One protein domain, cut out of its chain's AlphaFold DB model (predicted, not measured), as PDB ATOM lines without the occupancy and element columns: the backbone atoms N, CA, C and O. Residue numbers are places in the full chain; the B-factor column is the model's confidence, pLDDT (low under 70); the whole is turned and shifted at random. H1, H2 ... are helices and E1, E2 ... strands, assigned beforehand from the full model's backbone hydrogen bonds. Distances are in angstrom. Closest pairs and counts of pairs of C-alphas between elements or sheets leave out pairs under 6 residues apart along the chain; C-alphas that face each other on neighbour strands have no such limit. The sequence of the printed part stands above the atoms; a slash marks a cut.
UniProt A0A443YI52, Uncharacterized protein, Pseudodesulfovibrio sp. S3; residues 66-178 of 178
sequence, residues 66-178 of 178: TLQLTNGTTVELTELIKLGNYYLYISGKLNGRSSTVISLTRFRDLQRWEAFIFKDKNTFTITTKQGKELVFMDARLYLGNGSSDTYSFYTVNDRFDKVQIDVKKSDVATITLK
ATOM      1  N   THR A  66     176.351 167.434 155.781       97.50
ATOM      2  CA  THR A  66     175.354 166.561 155.161       97.50
ATOM      3  C   THR A  66     176.034 165.371 154.496       97.50
ATOM      4  O   THR A  66     177.187 165.435 154.072       97.50
ATOM      5  N   LEU A  67     175.300 164.271 154.405       97.81
ATOM      6  CA  LEU A  67     175.683 163.051 153.716       97.81
ATOM      7  C   LEU A  67     174.660 162.785 152.617       97.81
ATOM      8  O   LEU A  67     173.477 162.627 152.904       97.81
ATOM      9  N   GLN A  68     175.109 162.710 151.370       98.44
ATOM     10  CA  GLN A  68     174.281 162.298 150.245       98.44
ATOM     11  C   GLN A  68     174.611 160.857 149.867       98.44
ATOM     12  O   GLN A  68     175.768 160.517 149.607       98.44
ATOM     13  N   LEU A  69     173.584 160.016 149.828       98.25
ATOM     14  CA  LEU A  69     173.688 158.624 149.417       98.25
ATOM     15  C   LEU A  69     173.543 158.484 147.898       98.25
ATOM     16  O   LEU A  69     172.928 159.316 147.232       98.25
ATOM     17  N   THR A  70     174.055 157.386 147.348       97.69
ATOM     18  CA  THR A  70     173.973 157.057 145.914       97.69
ATOM     19  C   THR A  70     172.537 156.867 145.422       97.69
ATOM     20  O   THR A  70     172.268 157.045 144.238       97.69
ATOM     21  N   ASN A  71     171.593 156.573 146.323       96.75
ATOM     22  CA  ASN A  71     170.160 156.505 146.023       96.75
ATOM     23  C   ASN A  71     169.453 157.881 146.021       96.75
ATOM     24  O   ASN A  71     168.237 157.935 145.863       96.75
ATOM     25  N   GLY A  72     170.189 158.979 146.233       96.69
ATOM     26  CA  GLY A  72     169.667 160.348 146.275       96.69
ATOM     27  C   GLY A  72     169.206 160.832 147.655       96.69
ATOM     28  O   GLY A  72     168.945 162.023 147.819       96.69
ATOM     29  N   THR A  73     169.146 159.954 148.662       97.75
ATOM     30  CA  THR A  73     168.781 160.334 150.038       97.75
ATOM     31  C   THR A  73     169.830 161.273 150.621       97.75
ATOM     32  O   THR A  73     171.028 161.024 150.493       97.75
ATOM     33  N   THR A  74     169.387 162.334 151.294       97.81
ATOM     34  CA  THR A  74     170.269 163.253 152.022       97.81
ATOM     35  C   THR A  74     170.006 163.137 153.515       97.81
ATOM     36  O   THR A  74     168.859 163.191 153.947       97.81
ATOM     37  N   VAL A  75     171.074 162.990 154.291       96.75
ATOM     38  CA  VAL A  75     171.047 162.911 155.749       96.75
ATOM     39  C   VAL A  75     171.793 164.110 156.315       96.75
ATOM     40  O   VAL A  75     172.922 164.394 155.912       96.75
ATOM     41  N   GLU A  76     171.175 164.825 157.250       96.94
ATOM     42  CA  GLU A  76     171.857 165.888 157.979       96.94
ATOM     43  C   GLU A  76     172.735 165.291 159.083       96.94
ATOM     44  O   GLU A  76     172.293 164.445 159.864       96.94
ATOM     45  N   LEU A  77     173.995 165.719 159.138       95.56
ATOM     46  CA  LEU A  77     174.952 165.268 160.139       95.56
ATOM     47  C   LEU A  77     174.956 166.289 161.268       95.56
ATOM     48  O   LEU A  77     175.335 167.442 161.062       95.56
ATOM     49  N   THR A  78     174.542 165.871 162.455       93.69
ATOM     50  CA  THR A  78     174.479 166.750 163.628       93.69
ATOM     51  C   THR A  78     175.808 166.799 164.355       93.69
ATOM     52  O   THR A  78     176.179 167.840 164.877       93.69
ATOM     53  N   GLU A  79     176.565 165.703 164.335       91.94
ATOM     54  CA  GLU A  79     177.892 165.644 164.937       91.94
ATOM     55  C   GLU A  79     178.762 164.574 164.265       91.94
ATOM     56  O   GLU A  79     178.277 163.530 163.815       91.94
ATOM     57  N   LEU A  80     180.071 164.833 164.217       91.94
ATOM     58  CA  LEU A  80     181.066 163.855 163.788       91.94
ATOM     59  C   LEU A  80     181.588 163.063 164.984       91.94
ATOM     60  O   LEU A  80     181.924 163.628 166.022       91.94
ATOM     61  N   ILE A  81     181.743 161.758 164.798       93.50
ATOM     62  CA  ILE A  81     182.317 160.867 165.807       93.50
ATOM     63  C   ILE A  81     183.844 160.831 165.629       93.50
ATOM     64  O   ILE A  81     184.351 160.808 164.503       93.50
ATOM     65  N   LYS A  82     184.601 160.830 166.733       92.75
ATOM     66  CA  LYS A  82     186.061 160.655 166.684       92.75
ATOM     67  C   LYS A  82     186.441 159.181 166.528       92.75
ATOM     68  O   LYS A  82     185.985 158.321 167.275       92.75
ATOM     69  N   LEU A  83     187.377 158.915 165.623       89.88
ATOM     70  CA  LEU A  83     188.178 157.698 165.549       89.88
ATOM     71  C   LEU A  83     189.375 157.825 166.505       89.88
ATOM     72  O   LEU A  83     190.445 158.313 166.125       89.88
ATOM     73  N   GLY A  84     189.206 157.410 167.760       89.88
ATOM     74  CA  GLY A  84     190.229 157.619 168.790       89.88
ATOM     75  C   GLY A  84     190.519 159.114 168.968       89.88
ATOM     76  O   GLY A  84     189.657 159.859 169.421       89.88
ATOM     77  N   ASN A  85     191.710 159.565 168.560       91.25
ATOM     78  CA  ASN A  85     192.120 160.977 168.638       91.25
ATOM     79  C   ASN A  85     191.879 161.783 167.347       91.25
ATOM     80  O   ASN A  85     192.218 162.966 167.296       91.25
ATOM     81  N   TYR A  86     191.324 161.169 166.301       93.88
ATOM     82  CA  TYR A  86     191.180 161.773 164.975       93.88
ATOM     83  C   TYR A  86     189.706 161.922 164.594       93.88
ATOM     84  O   TYR A  86     188.910 161.033 164.863       93.88
ATOM     85  N   TYR A  87     189.332 162.999 163.906       94.06
ATOM     86  CA  TYR A  87     188.050 163.061 163.191       94.06
ATOM     87  C   TYR A  87     188.108 162.341 161.849       94.06
ATOM     88  O   TYR A  87     187.098 161.845 161.361       94.06
ATOM     89  N   LEU A  88     189.295 162.303 161.248       95.69
ATOM     90  CA  LEU A  88     189.506 161.750 159.926       95.69
ATOM     91  C   LEU A  88     190.893 161.129 159.830       95.69
ATOM     92  O   LEU A  88     191.879 161.719 160.277       95.69
ATOM     93  N   TYR A  89     190.954 159.969 159.183       97.62
ATOM     94  CA  TYR A  89     192.192 159.340 158.748       97.62
ATOM     95  C   TYR A  89     192.064 158.895 157.289       97.62
ATOM     96  O   TYR A  89     191.110 158.208 156.922       97.62
ATOM     97  N   ILE A  90     193.033 159.272 156.460       97.69
ATOM     98  CA  ILE A  90     193.160 158.859 155.064       97.69
ATOM     99  C   ILE A  90     194.523 158.219 154.868       97.69
ATOM    100  O   ILE A  90     195.534 158.781 155.277       97.69
ATOM    101  N   SER A  91     194.561 157.097 154.160       97.75
ATOM    102  CA  SER A  91     195.790 156.528 153.606       97.75
ATOM    103  C   SER A  91     195.561 156.138 152.151       97.75
ATOM    104  O   SER A  91     194.680 155.321 151.891       97.75
ATOM    105  N   GLY A  92     196.326 156.685 151.208       97.75
ATOM    106  CA  GLY A  92     196.166 156.376 149.781       97.75
ATOM    107  C   GLY A  92     197.073 157.205 148.885       97.75
ATOM    108  O   GLY A  92     197.894 157.974 149.377       97.75
ATOM    109  N   LYS A  93     196.939 157.080 147.566       98.38
ATOM    110  CA  LYS A  93     197.709 157.885 146.608       98.38
ATOM    111  C   LYS A  93     197.042 159.238 146.401       98.38
ATOM    112  O   LYS A  93     195.915 159.298 145.915       98.38
ATOM    113  N   LEU A  94     197.757 160.315 146.710       97.50
ATOM    114  CA  LEU A  94     197.303 161.676 146.424       97.50
ATOM    115  C   LEU A  94     197.708 162.071 144.999       97.50
ATOM    116  O   LEU A  94     198.883 161.996 144.629       97.50
ATOM    117  N   ASN A  95     196.732 162.497 144.202       95.88
ATOM    118  CA  ASN A  95     196.871 162.924 142.810       95.88
ATOM    119  C   ASN A  95     197.649 161.913 141.943       95.88
ATOM    120  O   ASN A  95     198.445 162.303 141.089       95.88
ATOM    121  N   GLY A  96     197.470 160.612 142.211       92.81
ATOM    122  CA  GLY A  96     198.107 159.512 141.477       92.81
ATOM    123  C   GLY A  96     199.622 159.364 141.676       92.81
ATOM    124  O   GLY A  96     200.245 158.598 140.949       92.81
ATOM    125  N   ARG A  97     200.230 160.088 142.628       91.94
ATOM    126  CA  ARG A  97     201.688 160.103 142.829       91.94
ATOM    127  C   ARG A  97     202.119 159.158 143.947       91.94
ATOM    128  O   ARG A  97     202.304 157.966 143.727       91.94
ATOM    129  N   SER A  98     202.293 159.698 145.150       92.44
ATOM    130  CA  SER A  98     202.831 158.994 146.308       92.44
ATOM    131  C   SER A  98     201.741 158.635 147.306       92.44
ATOM    132  O   SER A  98     200.760 159.369 147.488       92.44
ATOM    133  N   SER A  99     201.960 157.520 148.003       96.31
ATOM    134  CA  SER A  99     201.205 157.182 149.204       96.31
ATOM    135  C   SER A  99     201.324 158.323 150.210       96.31
ATOM    136  O   SER A  99     202.417 158.747 150.573       96.31
ATOM    137  N   THR A 100     200.177 158.842 150.615       97.12
ATOM    138  CA  THR A 100     200.008 159.975 151.511       97.12
ATOM    139  C   THR A 100     199.089 159.540 152.637       97.12
ATOM    140  O   THR A 100     198.064 158.891 152.403       97.12
ATOM    141  N   VAL A 101     199.465 159.904 153.858       97.31
ATOM    142  CA  VAL A 101     198.629 159.738 155.042       97.31
ATOM    143  C   VAL A 101     198.202 161.118 155.516       97.31
ATOM    144  O   VAL A 101     199.041 162.006 155.658       97.31
ATOM    145  N   ILE A 102     196.902 161.302 155.741       97.12
ATOM    146  CA  ILE A 102     196.353 162.517 156.348       97.12
ATOM    147  C   ILE A 102     195.544 162.119 157.570       97.12
ATOM    148  O   ILE A 102     194.626 161.311 157.473       97.12
ATOM    149  N   SER A 103     195.856 162.728 158.708       96.81
ATOM    150  CA  SER A 103     195.107 162.566 159.949       96.81
ATOM    151  C   SER A 103     194.739 163.935 160.504       96.81
ATOM    152  O   SER A 103     195.627 164.755 160.745       96.81
ATOM    153  N   LEU A 104     193.449 164.185 160.724       95.38
ATOM    154  CA  LEU A 104     192.965 165.444 161.289       95.38
ATOM    155  C   LEU A 104     192.447 165.201 162.703       95.38
ATOM    156  O   LEU A 104     191.510 164.431 162.904       95.38
ATOM    157  N   THR A 105     193.071 165.848 163.684       93.81
ATOM    158  CA  THR A 105     192.725 165.726 165.111       93.81
ATOM    159  C   THR A 105     191.760 166.805 165.590       93.81
ATOM    160  O   THR A 105     191.126 166.632 166.628       93.81
ATOM    161  N   ARG A 106     191.651 167.908 164.840       92.00
ATOM    162  CA  ARG A 106     190.843 169.080 165.184       92.00
ATOM    163  C   ARG A 106     189.700 169.258 164.206       92.00
ATOM    164  O   ARG A 106     189.925 169.222 162.992       92.00
ATOM    165  N   PHE A 107     188.511 169.540 164.722       89.50
ATOM    166  CA  PHE A 107     187.334 169.790 163.897       89.50
ATOM    167  C   PHE A 107     187.553 170.979 162.949       89.50
ATOM    168  O   PHE A 107     187.302 170.875 161.750       89.50
ATOM    169  N   ARG A 108     188.162 172.068 163.435       90.44
ATOM    170  CA  ARG A 108     188.471 173.259 162.619       90.44
ATOM    171  C   ARG A 108     189.355 172.974 161.400       90.44
ATOM    172  O   ARG A 108     189.242 173.661 160.386       90.44
ATOM    173  N   ASP A 109     190.269 172.010 161.497       93.06
ATOM    174  CA  ASP A 109     191.134 171.651 160.368       93.06
ATOM    175  C   ASP A 109     190.325 170.908 159.295       93.06
ATOM    176  O   ASP A 109     190.515 171.147 158.103       93.06
ATOM    177  N   LEU A 110     189.370 170.078 159.725       92.19
ATOM    178  CA  LEU A 110     188.435 169.374 158.856       92.19
ATOM    179  C   LEU A 110     187.431 170.331 158.183       92.19
ATOM    180  O   LEU A 110     187.156 170.166 157.003       92.19
ATOM    181  N   GLN A 111     186.976 171.390 158.862       91.62
ATOM    182  CA  GLN A 111     186.085 172.415 158.281       91.62
ATOM    183  C   GLN A 111     186.700 173.216 157.121       91.62
ATOM    184  O   GLN A 111     185.995 173.892 156.370       91.62
ATOM    185  N   ARG A 112     188.026 173.161 156.939       94.62
ATOM    186  CA  ARG A 112     188.680 173.740 155.750       94.62
ATOM    187  C   ARG A 112     188.384 172.936 154.487       94.62
ATOM    188  O   ARG A 112     188.638 173.417 153.379       94.62
ATOM    189  N   TRP A 113     187.905 171.708 154.648       96.25
ATOM    190  CA  TRP A 113     187.433 170.868 153.566       96.25
ATOM    191  C   TRP A 113     185.936 171.092 153.408       96.25
ATOM    192  O   TRP A 113     185.187 171.149 154.375       96.25
ATOM    193  N   GLU A 114     185.524 171.309 152.171       96.44
ATOM    194  CA  GLU A 114     184.148 171.604 151.811       96.44
ATOM    195  C   GLU A 114     183.372 170.318 151.562       96.44
ATOM    196  O   GLU A 114     182.307 170.123 152.143       96.44
ATOM    197  N   ALA A 115     183.921 169.432 150.731       98.06
ATOM    198  CA  ALA A 115     183.236 168.219 150.329       98.06
ATOM    199  C   ALA A 115     184.200 167.064 150.062       98.06
ATOM    200  O   ALA A 115     185.330 167.261 149.618       98.06
ATOM    201  N   PHE A 116     183.703 165.852 150.282       98.38
ATOM    202  CA  PHE A 116     184.256 164.594 149.806       98.38
ATOM    203  C   PHE A 116     183.298 164.046 148.763       98.38
ATOM    204  O   PHE A 116     182.135 163.811 149.074       98.38
ATOM    205  N   ILE A 117     183.781 163.834 147.548       98.50
ATOM    206  CA  ILE A 117     182.991 163.354 146.419       98.50
ATOM    207  C   ILE A 117     183.524 161.976 146.049       98.50
ATOM    208  O   ILE A 117     184.678 161.843 145.635       98.50
ATOM    209  N   PHE A 118     182.708 160.945 146.227       98.44
ATOM    210  CA  PHE A 118     183.113 159.556 146.064       98.44
ATOM    211  C   PHE A 118     182.766 159.063 144.664       98.44
ATOM    212  O   PHE A 118     181.611 159.080 144.244       98.44
ATOM    213  N   LYS A 119     183.781 158.585 143.941       97.44
ATOM    214  CA  LYS A 119     183.580 157.802 142.717       97.44
ATOM    215  C   LYS A 119     183.311 156.340 143.068       97.44
ATOM    216  O   LYS A 119     182.461 155.696 142.464       97.44
ATOM    217  N   ASP A 120     184.062 155.836 144.040       96.50
ATOM    218  CA  ASP A 120     183.891 154.533 144.668       96.50
ATOM    219  C   ASP A 120     184.483 154.582 146.091       96.50
ATOM    220  O   ASP A 120     185.008 155.607 146.534       96.50
ATOM    221  N   LYS A 121     184.421 153.470 146.831       96.00
ATOM    222  CA  LYS A 121     184.881 153.419 148.232       96.00
ATOM    223  C   LYS A 121     186.391 153.659 148.421       96.00
ATOM    224  O   LYS A 121     186.827 153.885 149.549       96.00
ATOM    225  N   ASN A 122     187.190 153.555 147.356       97.62
ATOM    226  CA  ASN A 122     188.645 153.707 147.359       97.62
ATOM    227  C   ASN A 122     189.145 154.883 146.496       97.62
ATOM    228  O   ASN A 122     190.336 155.197 146.539       97.62
ATOM    229  N   THR A 123     188.251 155.548 145.761       98.12
ATOM    230  CA  THR A 123     188.556 156.690 144.896       98.12
ATOM    231  C   THR A 123     187.598 157.840 145.178       98.12
ATOM    232  O   THR A 123     186.392 157.736 144.942       98.12
ATOM    233  N   PHE A 124     188.132 158.964 145.644       98.50
ATOM    234  CA  PHE A 124     187.333 160.140 145.981       98.50
ATOM    235  C   PHE A 124     188.131 161.430 145.805       98.50
ATOM    236  O   PHE A 124     189.360 161.431 145.844       98.50
ATOM    237  N   THR A 125     187.423 162.539 145.645       98.69
ATOM    238  CA  THR A 125     187.996 163.884 145.583       98.69
ATOM    239  C   THR A 125     187.613 164.652 146.834       98.69
ATOM    240  O   THR A 125     186.464 164.599 147.264       98.69
ATOM    241  N   ILE A 126     188.563 165.376 147.416       98.50
ATOM    242  CA  ILE A 126     188.293 166.361 148.461       98.50
ATOM    243  C   ILE A 126     188.381 167.747 147.847       98.50
ATOM    244  O   ILE A 126     189.441 168.131 147.348       98.50
ATOM    245  N   THR A 127     187.302 168.509 147.946       98.38
ATOM    246  CA  THR A 127     187.288 169.930 147.601       98.38
ATOM    247  C   THR A 127     187.508 170.736 148.871       98.38
ATOM    248  O   THR A 127     186.855 170.516 149.888       98.38
ATOM    249  N   THR A 128     188.472 171.650 148.852       97.50
ATOM    250  CA  THR A 128     188.710 172.601 149.950       97.50
ATOM    251  C   THR A 128     187.815 173.826 149.799       97.50
ATOM    252  O   THR A 128     187.451 174.173 148.683       97.50
ATOM    253  N   LYS A 129     187.574 174.572 150.884       95.56
ATOM    254  CA  LYS A 129     186.822 175.845 150.837       95.56
ATOM    255  C   LYS A 129     187.472 176.918 149.936       95.56
ATOM    256  O   LYS A 129     186.863 177.945 149.668       95.56
ATOM    257  N   GLN A 130     188.719 176.715 149.493       96.19
ATOM    258  CA  GLN A 130     189.400 177.573 148.511       96.19
ATOM    259  C   GLN A 130     189.223 177.092 147.058       96.19
ATOM    260  O   GLN A 130     189.885 177.610 146.162       96.19
ATOM    261  N   GLY A 131     188.406 176.064 146.814       95.69
ATOM    262  CA  GLY A 131     188.191 175.479 145.488       95.69
ATOM    263  C   GLY A 131     189.321 174.568 144.996       95.69
ATOM    264  O   GLY A 131     189.292 174.116 143.858       95.69
ATOM    265  N   LYS A 132     190.334 174.273 145.825       97.62
ATOM    266  CA  LYS A 132     191.367 173.285 145.472       97.62
ATOM    267  C   LYS A 132     190.811 171.871 145.589       97.62
ATOM    268  O   LYS A 132     190.254 171.533 146.633       97.62
ATOM    269  N   GLU A 133     191.085 171.045 144.585       98.06
ATOM    270  CA  GLU A 133     190.749 169.622 144.562       98.06
ATOM    271  C   GLU A 133     191.957 168.741 144.912       98.06
ATOM    272  O   GLU A 133     193.085 168.960 144.453       98.06
ATOM    273  N   LEU A 134     191.721 167.729 145.746       97.69
ATOM    274  CA  LEU A 134     192.679 166.698 146.129       97.69
ATOM    275  C   LEU A 134     192.091 165.339 145.755       97.69
ATOM    276  O   LEU A 134     191.144 164.880 146.389       97.69
ATOM    277  N   VAL A 135     192.647 164.689 144.737       98.31
ATOM    278  CA  VAL A 135     192.143 163.397 144.264       98.31
ATOM    279  C   VAL A 135     192.877 162.278 144.991       98.31
ATOM    280  O   VAL A 135     194.099 162.175 144.910       98.31
ATOM    281  N   PHE A 136     192.140 161.419 145.681       98.31
ATOM    282  CA  PHE A 136     192.658 160.230 146.342       98.31
ATOM    283  C   PHE A 136     192.285 158.979 145.552       98.31
ATOM    284  O   PHE A 136     191.128 158.781 145.191       98.31
ATOM    285  N   MET A 137     193.281 158.133 145.297       98.06
ATOM    286  CA  MET A 137     193.149 156.844 144.613       98.06
ATOM    287  C   MET A 137     193.763 155.737 145.464       98.06
ATOM    288  O   MET A 137     194.666 156.006 146.263       98.06
ATOM    289  N   ASP A 138     193.310 154.495 145.277       97.38
ATOM    290  CA  ASP A 138     193.730 153.339 146.086       97.38
ATOM    291  C   ASP A 138     193.681 153.653 147.595       97.38
ATOM    292  O   ASP A 138     194.546 153.247 148.375       97.38
ATOM    293  N   ALA A 139     192.706 154.469 147.999       97.75
ATOM    294  CA  ALA A 139     192.687 155.117 149.293       97.75
ATOM    295  C   ALA A 139     191.739 154.423 150.264       97.75
ATOM    296  O   ALA A 139     190.757 153.787 149.888       97.75
ATOM    297  N   ARG A 140     192.024 154.569 151.553       97.56
ATOM    298  CA  ARG A 140     191.122 154.224 152.646       97.56
ATOM    299  C   ARG A 140     190.840 155.492 153.424       97.56
ATOM    300  O   ARG A 140     191.773 156.091 153.953       97.56
ATOM    301  N   LEU A 141     189.574 155.877 153.476       97.75
ATOM    302  CA  LEU A 141     189.073 156.946 154.328       97.75
ATOM    303  C   LEU A 141     188.357 156.325 155.526       97.75
ATOM    304  O   LEU A 141     187.571 155.388 155.363       97.75
ATOM    305  N   TYR A 142     188.617 156.850 156.716       97.56
ATOM    306  CA  TYR A 142     187.954 156.470 157.956       97.56
ATOM    307  C   TYR A 142     187.354 157.718 158.600       97.56
ATOM    308  O   TYR A 142     188.051 158.716 158.800       97.56
ATOM    309  N   LEU A 143     186.057 157.636 158.888       95.94
ATOM    310  CA  LEU A 143     185.227 158.692 159.461       95.94
ATOM    311  C   LEU A 143     184.283 158.059 160.478       95.94
ATOM    312  O   LEU A 143     183.575 157.101 160.156       95.94
ATOM    313  N   GLY A 144     184.303 158.571 161.707       95.38
ATOM    314  CA  GLY A 144     183.460 158.112 162.811       95.38
ATOM    315  C   GLY A 144     183.807 156.752 163.408       95.38
ATOM    316  O   GLY A 144     183.676 156.561 164.611       95.38
ATOM    317  N   ASN A 145     184.292 155.815 162.597       95.88
ATOM    318  CA  ASN A 145     184.672 154.479 163.029       95.88
ATOM    319  C   ASN A 145     185.899 153.961 162.250       95.88
ATOM    320  O   ASN A 145     186.326 154.539 161.247       95.88
ATOM    321  N   GLY A 146     186.483 152.858 162.735       95.81
ATOM    322  CA  GLY A 146     187.644 152.195 162.124       95.81
ATOM    323  C   GLY A 146     187.287 151.120 161.090       95.81
ATOM    324  O   GLY A 146     188.163 150.367 160.666       95.81
ATOM    325  N   SER A 147     186.016 151.012 160.701       96.19
ATOM    326  CA  SER A 147     185.523 149.994 159.775       96.19
ATOM    327  C   SER A 147     186.079 150.211 158.371       96.19
ATOM    328  O   SER A 147     186.212 151.334 157.874       96.19
ATOM    329  N   SER A 148     186.374 149.112 157.680       94.44
ATOM    330  CA  SER A 148     186.714 149.153 156.259       94.44
ATOM    331  C   SER A 148     185.499 149.402 155.365       94.44
ATOM    332  O   SER A 148     185.696 149.841 154.235       94.44
ATOM    333  N   ASP A 149     184.280 149.149 155.850       97.00
ATOM    334  CA  ASP A 149     183.070 149.092 155.017       97.00
ATOM    335  C   ASP A 149     182.002 150.128 155.375       97.00
ATOM    336  O   ASP A 149     181.151 150.432 154.546       97.00
ATOM    337  N   THR A 150     182.061 150.726 156.567       98.31
ATOM    338  CA  THR A 150     181.066 151.707 157.020       98.31
ATOM    339  C   THR A 150     181.702 153.008 157.500       98.31
ATOM    340  O   THR A 150     182.880 153.045 157.851       98.31
ATOM    341  N   TYR A 151     180.910 154.075 157.511       97.88
ATOM    342  CA  TYR A 151     181.139 155.304 158.270       97.88
ATOM    343  C   TYR A 151     180.087 155.413 159.375       97.88
ATOM    344  O   TYR A 151     178.983 154.898 159.197       97.88
ATOM    345  N   SER A 152     180.406 156.100 160.472       97.56
ATOM    346  CA  SER A 152     179.452 156.372 161.558       97.56
ATOM    347  C   SER A 152     179.282 157.870 161.773       97.56
ATOM    348  O   SER A 152     180.266 158.609 161.812       97.56
ATOM    349  N   PHE A 153     178.046 158.316 161.970       95.88
ATOM    350  CA  PHE A 153     177.728 159.718 162.248       95.88
ATOM    351  C   PHE A 153     176.589 159.830 163.251       95.88
ATOM    352  O   PHE A 153     175.816 158.887 163.415       95.88
ATOM    353  N   TYR A 154     176.442 161.001 163.868       95.94
ATOM    354  CA  TYR A 154     175.199 161.355 164.539       95.94
ATOM    355  C   TYR A 154     174.286 162.146 163.603       95.94
ATOM    356  O   TYR A 154     174.733 163.023 162.862       95.94
ATOM    357  N   THR A 155     172.998 161.830 163.665       95.56
ATOM    358  CA  THR A 155     171.909 162.555 163.007       95.56
ATOM    359  C   THR A 155     170.756 162.739 163.995       95.56
ATOM    360  O   THR A 155     170.868 162.369 165.167       95.56
ATOM    361  N   VAL A 156     169.661 163.331 163.540       94.31
ATOM    362  CA  VAL A 156     168.418 163.473 164.293       94.31
ATOM    363  C   VAL A 156     167.326 162.659 163.603       94.31
ATOM    364  O   VAL A 156     167.190 162.708 162.384       94.31
ATOM    365  N   ASN A 157     166.575 161.878 164.379       93.31
ATOM    366  CA  ASN A 157     165.423 161.127 163.874       93.31
ATOM    367  C   ASN A 157     164.150 162.001 163.813       93.31
ATOM    368  O   ASN A 157     164.142 163.151 164.248       93.31
ATOM    369  N   ASP A 158     163.033 161.423 163.365       92.31
ATOM    370  CA  ASP A 158     161.730 162.114 163.273       92.31
ATOM    371  C   ASP A 158     161.177 162.617 164.621       92.31
ATOM    372  O   ASP A 158     160.223 163.393 164.662       92.31
ATOM    373  N   ARG A 159     161.748 162.158 165.741       94.06
ATOM    374  CA  ARG A 159     161.380 162.557 167.108       94.06
ATOM    375  C   ARG A 159     162.318 163.606 167.697       94.06
ATOM    376  O   ARG A 159     162.172 163.940 168.867       94.06
ATOM    377  N   PHE A 160     163.239 164.141 166.901       90.81
ATOM    378  CA  PHE A 160     164.269 165.082 167.334       90.81
ATOM    379  C   PHE A 160     165.330 164.488 168.280       90.81
ATOM    380  O   PHE A 160     166.113 165.229 168.873       90.81
ATOM    381  N   ASP A 161     165.414 163.159 168.380       93.69
ATOM    382  CA  ASP A 161     166.441 162.493 169.178       93.69
ATOM    383  C   ASP A 161     167.742 162.370 168.381       93.69
ATOM    384  O   ASP A 161     167.741 161.950 167.218       93.69
ATOM    385  N   LYS A 162     168.873 162.661 169.036       93.94
ATOM    386  CA  LYS A 162     170.204 162.398 168.483       93.94
ATOM    387  C   LYS A 162     170.448 160.889 168.440       93.94
ATOM    388  O   LYS A 162     170.493 160.233 169.479       93.94
ATOM    389  N   VAL A 163     170.657 160.348 167.244       96.31
ATOM    390  CA  VAL A 163     170.895 158.915 167.016       96.31
ATOM    391  C   VAL A 163     172.159 158.697 166.194       96.31
ATOM    392  O   VAL A 163     172.470 159.481 165.297       96.31
ATOM    393  N   GLN A 164     172.908 157.640 166.511       96.69
ATOM    394  CA  GLN A 164     174.024 157.205 165.676       96.69
ATOM    395  C   GLN A 164     173.487 156.403 164.492       96.69
ATOM    396  O   GLN A 164     172.633 155.534 164.662       96.69
ATOM    397  N   ILE A 165     174.034 156.664 163.312       97.06
ATOM    398  CA  ILE A 165     173.800 155.881 162.104       97.06
ATOM    399  C   ILE A 165     175.118 155.342 161.567       97.06
ATOM    400  O   ILE A 165     176.144 156.023 161.620       97.06
ATOM    401  N   ASP A 166     175.056 154.142 161.000       98.00
ATOM    402  CA  ASP A 166     176.155 153.532 160.268       98.00
ATOM    403  C   ASP A 166     175.759 153.403 158.797       98.00
ATOM    404  O   ASP A 166     174.704 152.864 158.466       98.00
ATOM    405  N   VAL A 167     176.610 153.904 157.905       97.94
ATOM    406  CA  VAL A 167     176.341 153.944 156.464       97.94
ATOM    407  C   VAL A 167     177.451 153.222 155.726       97.94
ATOM    408  O   VAL A 167     178.630 153.468 155.984       97.94
ATOM    409  N   LYS A 168     177.099 152.338 154.790       98.31
ATOM    410  CA  LYS A 168     178.087 151.655 153.950       98.31
ATOM    411  C   LYS A 168     178.819 152.650 153.063       98.31
ATOM    412  O   LYS A 168     178.195 153.478 152.408       98.31
ATOM    413  N   LYS A 169     180.142 152.521 152.964       98.25
ATOM    414  CA  LYS A 169     180.981 153.406 152.137       98.25
ATOM    415  C   LYS A 169     180.622 153.336 150.655       98.25
ATOM    416  O   LYS A 169     180.777 154.329 149.959       98.25
ATOM    417  N   SER A 170     180.144 152.182 150.180       97.88
ATOM    418  CA  SER A 170     179.654 152.001 148.805       97.88
ATOM    419  C   SER A 170     178.410 152.825 148.487       97.88
ATOM    420  O   SER A 170     178.145 153.098 147.319       97.88
ATOM    421  N   ASP A 171     177.652 153.199 149.514       98.19
ATOM    422  CA  ASP A 171     176.349 153.838 149.366       98.19
ATOM    423  C   ASP A 171     176.465 155.357 149.523       98.19
ATOM    424  O   ASP A 171     175.475 156.066 149.380       98.19
ATOM    425  N   VAL A 172     177.665 155.875 149.798       98.44
ATOM    426  CA  VAL A 172     177.930 157.305 149.959       98.44
ATOM    427  C   VAL A 172     178.381 157.909 148.637       98.44
ATOM    428  O   VAL A 172     179.379 157.480 148.067       98.44
ATOM    429  N   ALA A 173     177.671 158.940 148.182       98.44
ATOM    430  CA  ALA A 173     178.045 159.733 147.015       98.44
ATOM    431  C   ALA A 173     178.864 160.967 147.416       98.44
ATOM    432  O   ALA A 173     179.930 161.215 146.854       98.44
ATOM    433  N   THR A 174     178.395 161.709 148.424       98.50
ATOM    434  CA  THR A 174     179.031 162.961 148.857       98.50
ATOM    435  C   THR A 174     178.927 163.137 150.367       98.50
ATOM    436  O   THR A 174     177.892 162.838 150.959       98.50
ATOM    437  N   ILE A 175     179.975 163.668 150.995       98.12
ATOM    438  CA  ILE A 175     179.928 164.217 152.357       98.12
ATOM    439  C   ILE A 175     180.294 165.692 152.265       98.12
ATOM    440  O   ILE A 175     181.390 166.007 151.814       98.12
ATOM    441  N   THR A 176     179.420 166.580 152.720       97.62
ATOM    442  CA  THR A 176     179.666 168.026 152.755       97.62
ATOM    443  C   THR A 176     179.820 168.478 154.196       97.62
ATOM    444  O   THR A 176     179.044 168.069 155.057       97.62
ATOM    445  N   LEU A 177     180.798 169.340 154.464       94.94
ATOM    446  CA  LEU A 177     181.076 169.880 155.792       94.94
ATOM    447  C   LEU A 177     180.794 171.381 155.842       94.94
ATOM    448  O   LEU A 177     181.093 172.119 154.893       94.94
ATOM    449  N   LYS A 178     180.221 171.835 156.957       89.44
ATOM    450  CA  LYS A 178     179.866 173.240 157.179       89.44
ATOM    451  C   LYS A 178     181.035 174.021 157.780       89.44
ATOM    452  O   LYS A 178     181.545 173.652 158.864       89.44
TER     453      LYS A 178
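Overview. This is residues 66 to 178 of the 178 residues of an uncharacterized protein of Pseudodesulfovibrio sp. S3 (UniProt A0A443YI52). A long, twisted and curled sheet of eight strands has the two-strand hairpin E8 E9 partly face to face with it, so that the two make a loose sandwich. Strand E7 bends sharply and takes the sheet round a corner to the hairpin E3 E4; the turns of E3 E4 and E8 E9, at Arg 97 and Arg 159, mark the two ends of the long axis. The printed part has 113 residues, with E1, E2, E3, E4, H1, E5, E6, E7, E8, E9 and E10 in chain order, and the class is mostly strand. The large sheet runs E2 E1 E10 E5 E6 E7 E3 E4, antiparallel throughout. The whole is compact, with a radius of gyration of the C-alphas of 13.5 A, and elongated, spanning 47 by 30 by 28 A.

Along the chain. Find C-alpha 66 at (175.354, 166.561, 155.161), where E1, residues 66 to 69, begins. E2 is residues 74 to 77, E3 88 to 94 and E4 99 to 104. H1, residues 107 to 110, comes before E5, residues 113 to 120 and 18.9 A long. E6 is residues 123 to 128. E7, residues 133 to 143, starts at C-alpha 133 (190.749, 169.622, 144.562), spans 19.3 A and bends by 109 degrees at residue 138. E8 is residues 150 to 156, 18.7 A, and E9 residues 162 to 168, 19.7 A. E10, residues 172 to 177, ends at C-alpha 177 (181.076, 169.880, 155.792).

Arrangement. Start in the large sheet at E1 and its antiparallel neighbour E10, where N 66 and O 176 are 2.9 A apart. E10 and E5 are antiparallel at 174 degrees, with N 116 and O 175 at 2.8 A. E5, E6 and E7 form a meander, each strand the antiparallel neighbour of the one before: look at N 117 and O 125, 2.8 A, then N 126 and O 134, 2.8 A. E7 is staggered, pairing with E6 over residues 133 to 136 and with E3 over 136 to 143, where N 91 and O 140 are 3.0 A apart. E2 and E4 are the edge strands. In the hairpin E8 and E9, N 153 and O 165 are 3.0 A apart. The closest C-alphas of E2 and E8, Leu 77 and Thr 155, are 5.0 A apart. H1 only grazes the sheet; it is too short for an O i to N i+4 pair, and its one O i to N i+3 pair is within hydrogen-bond range.

Size, cuts and confidence. The C-alphas farthest apart, of Arg 97 and Arg 159, are 47.1 A apart. The printed part has no cut, and no link is long. The mean pLDDT of the printed part is 96.0, and no printed residue is under 70.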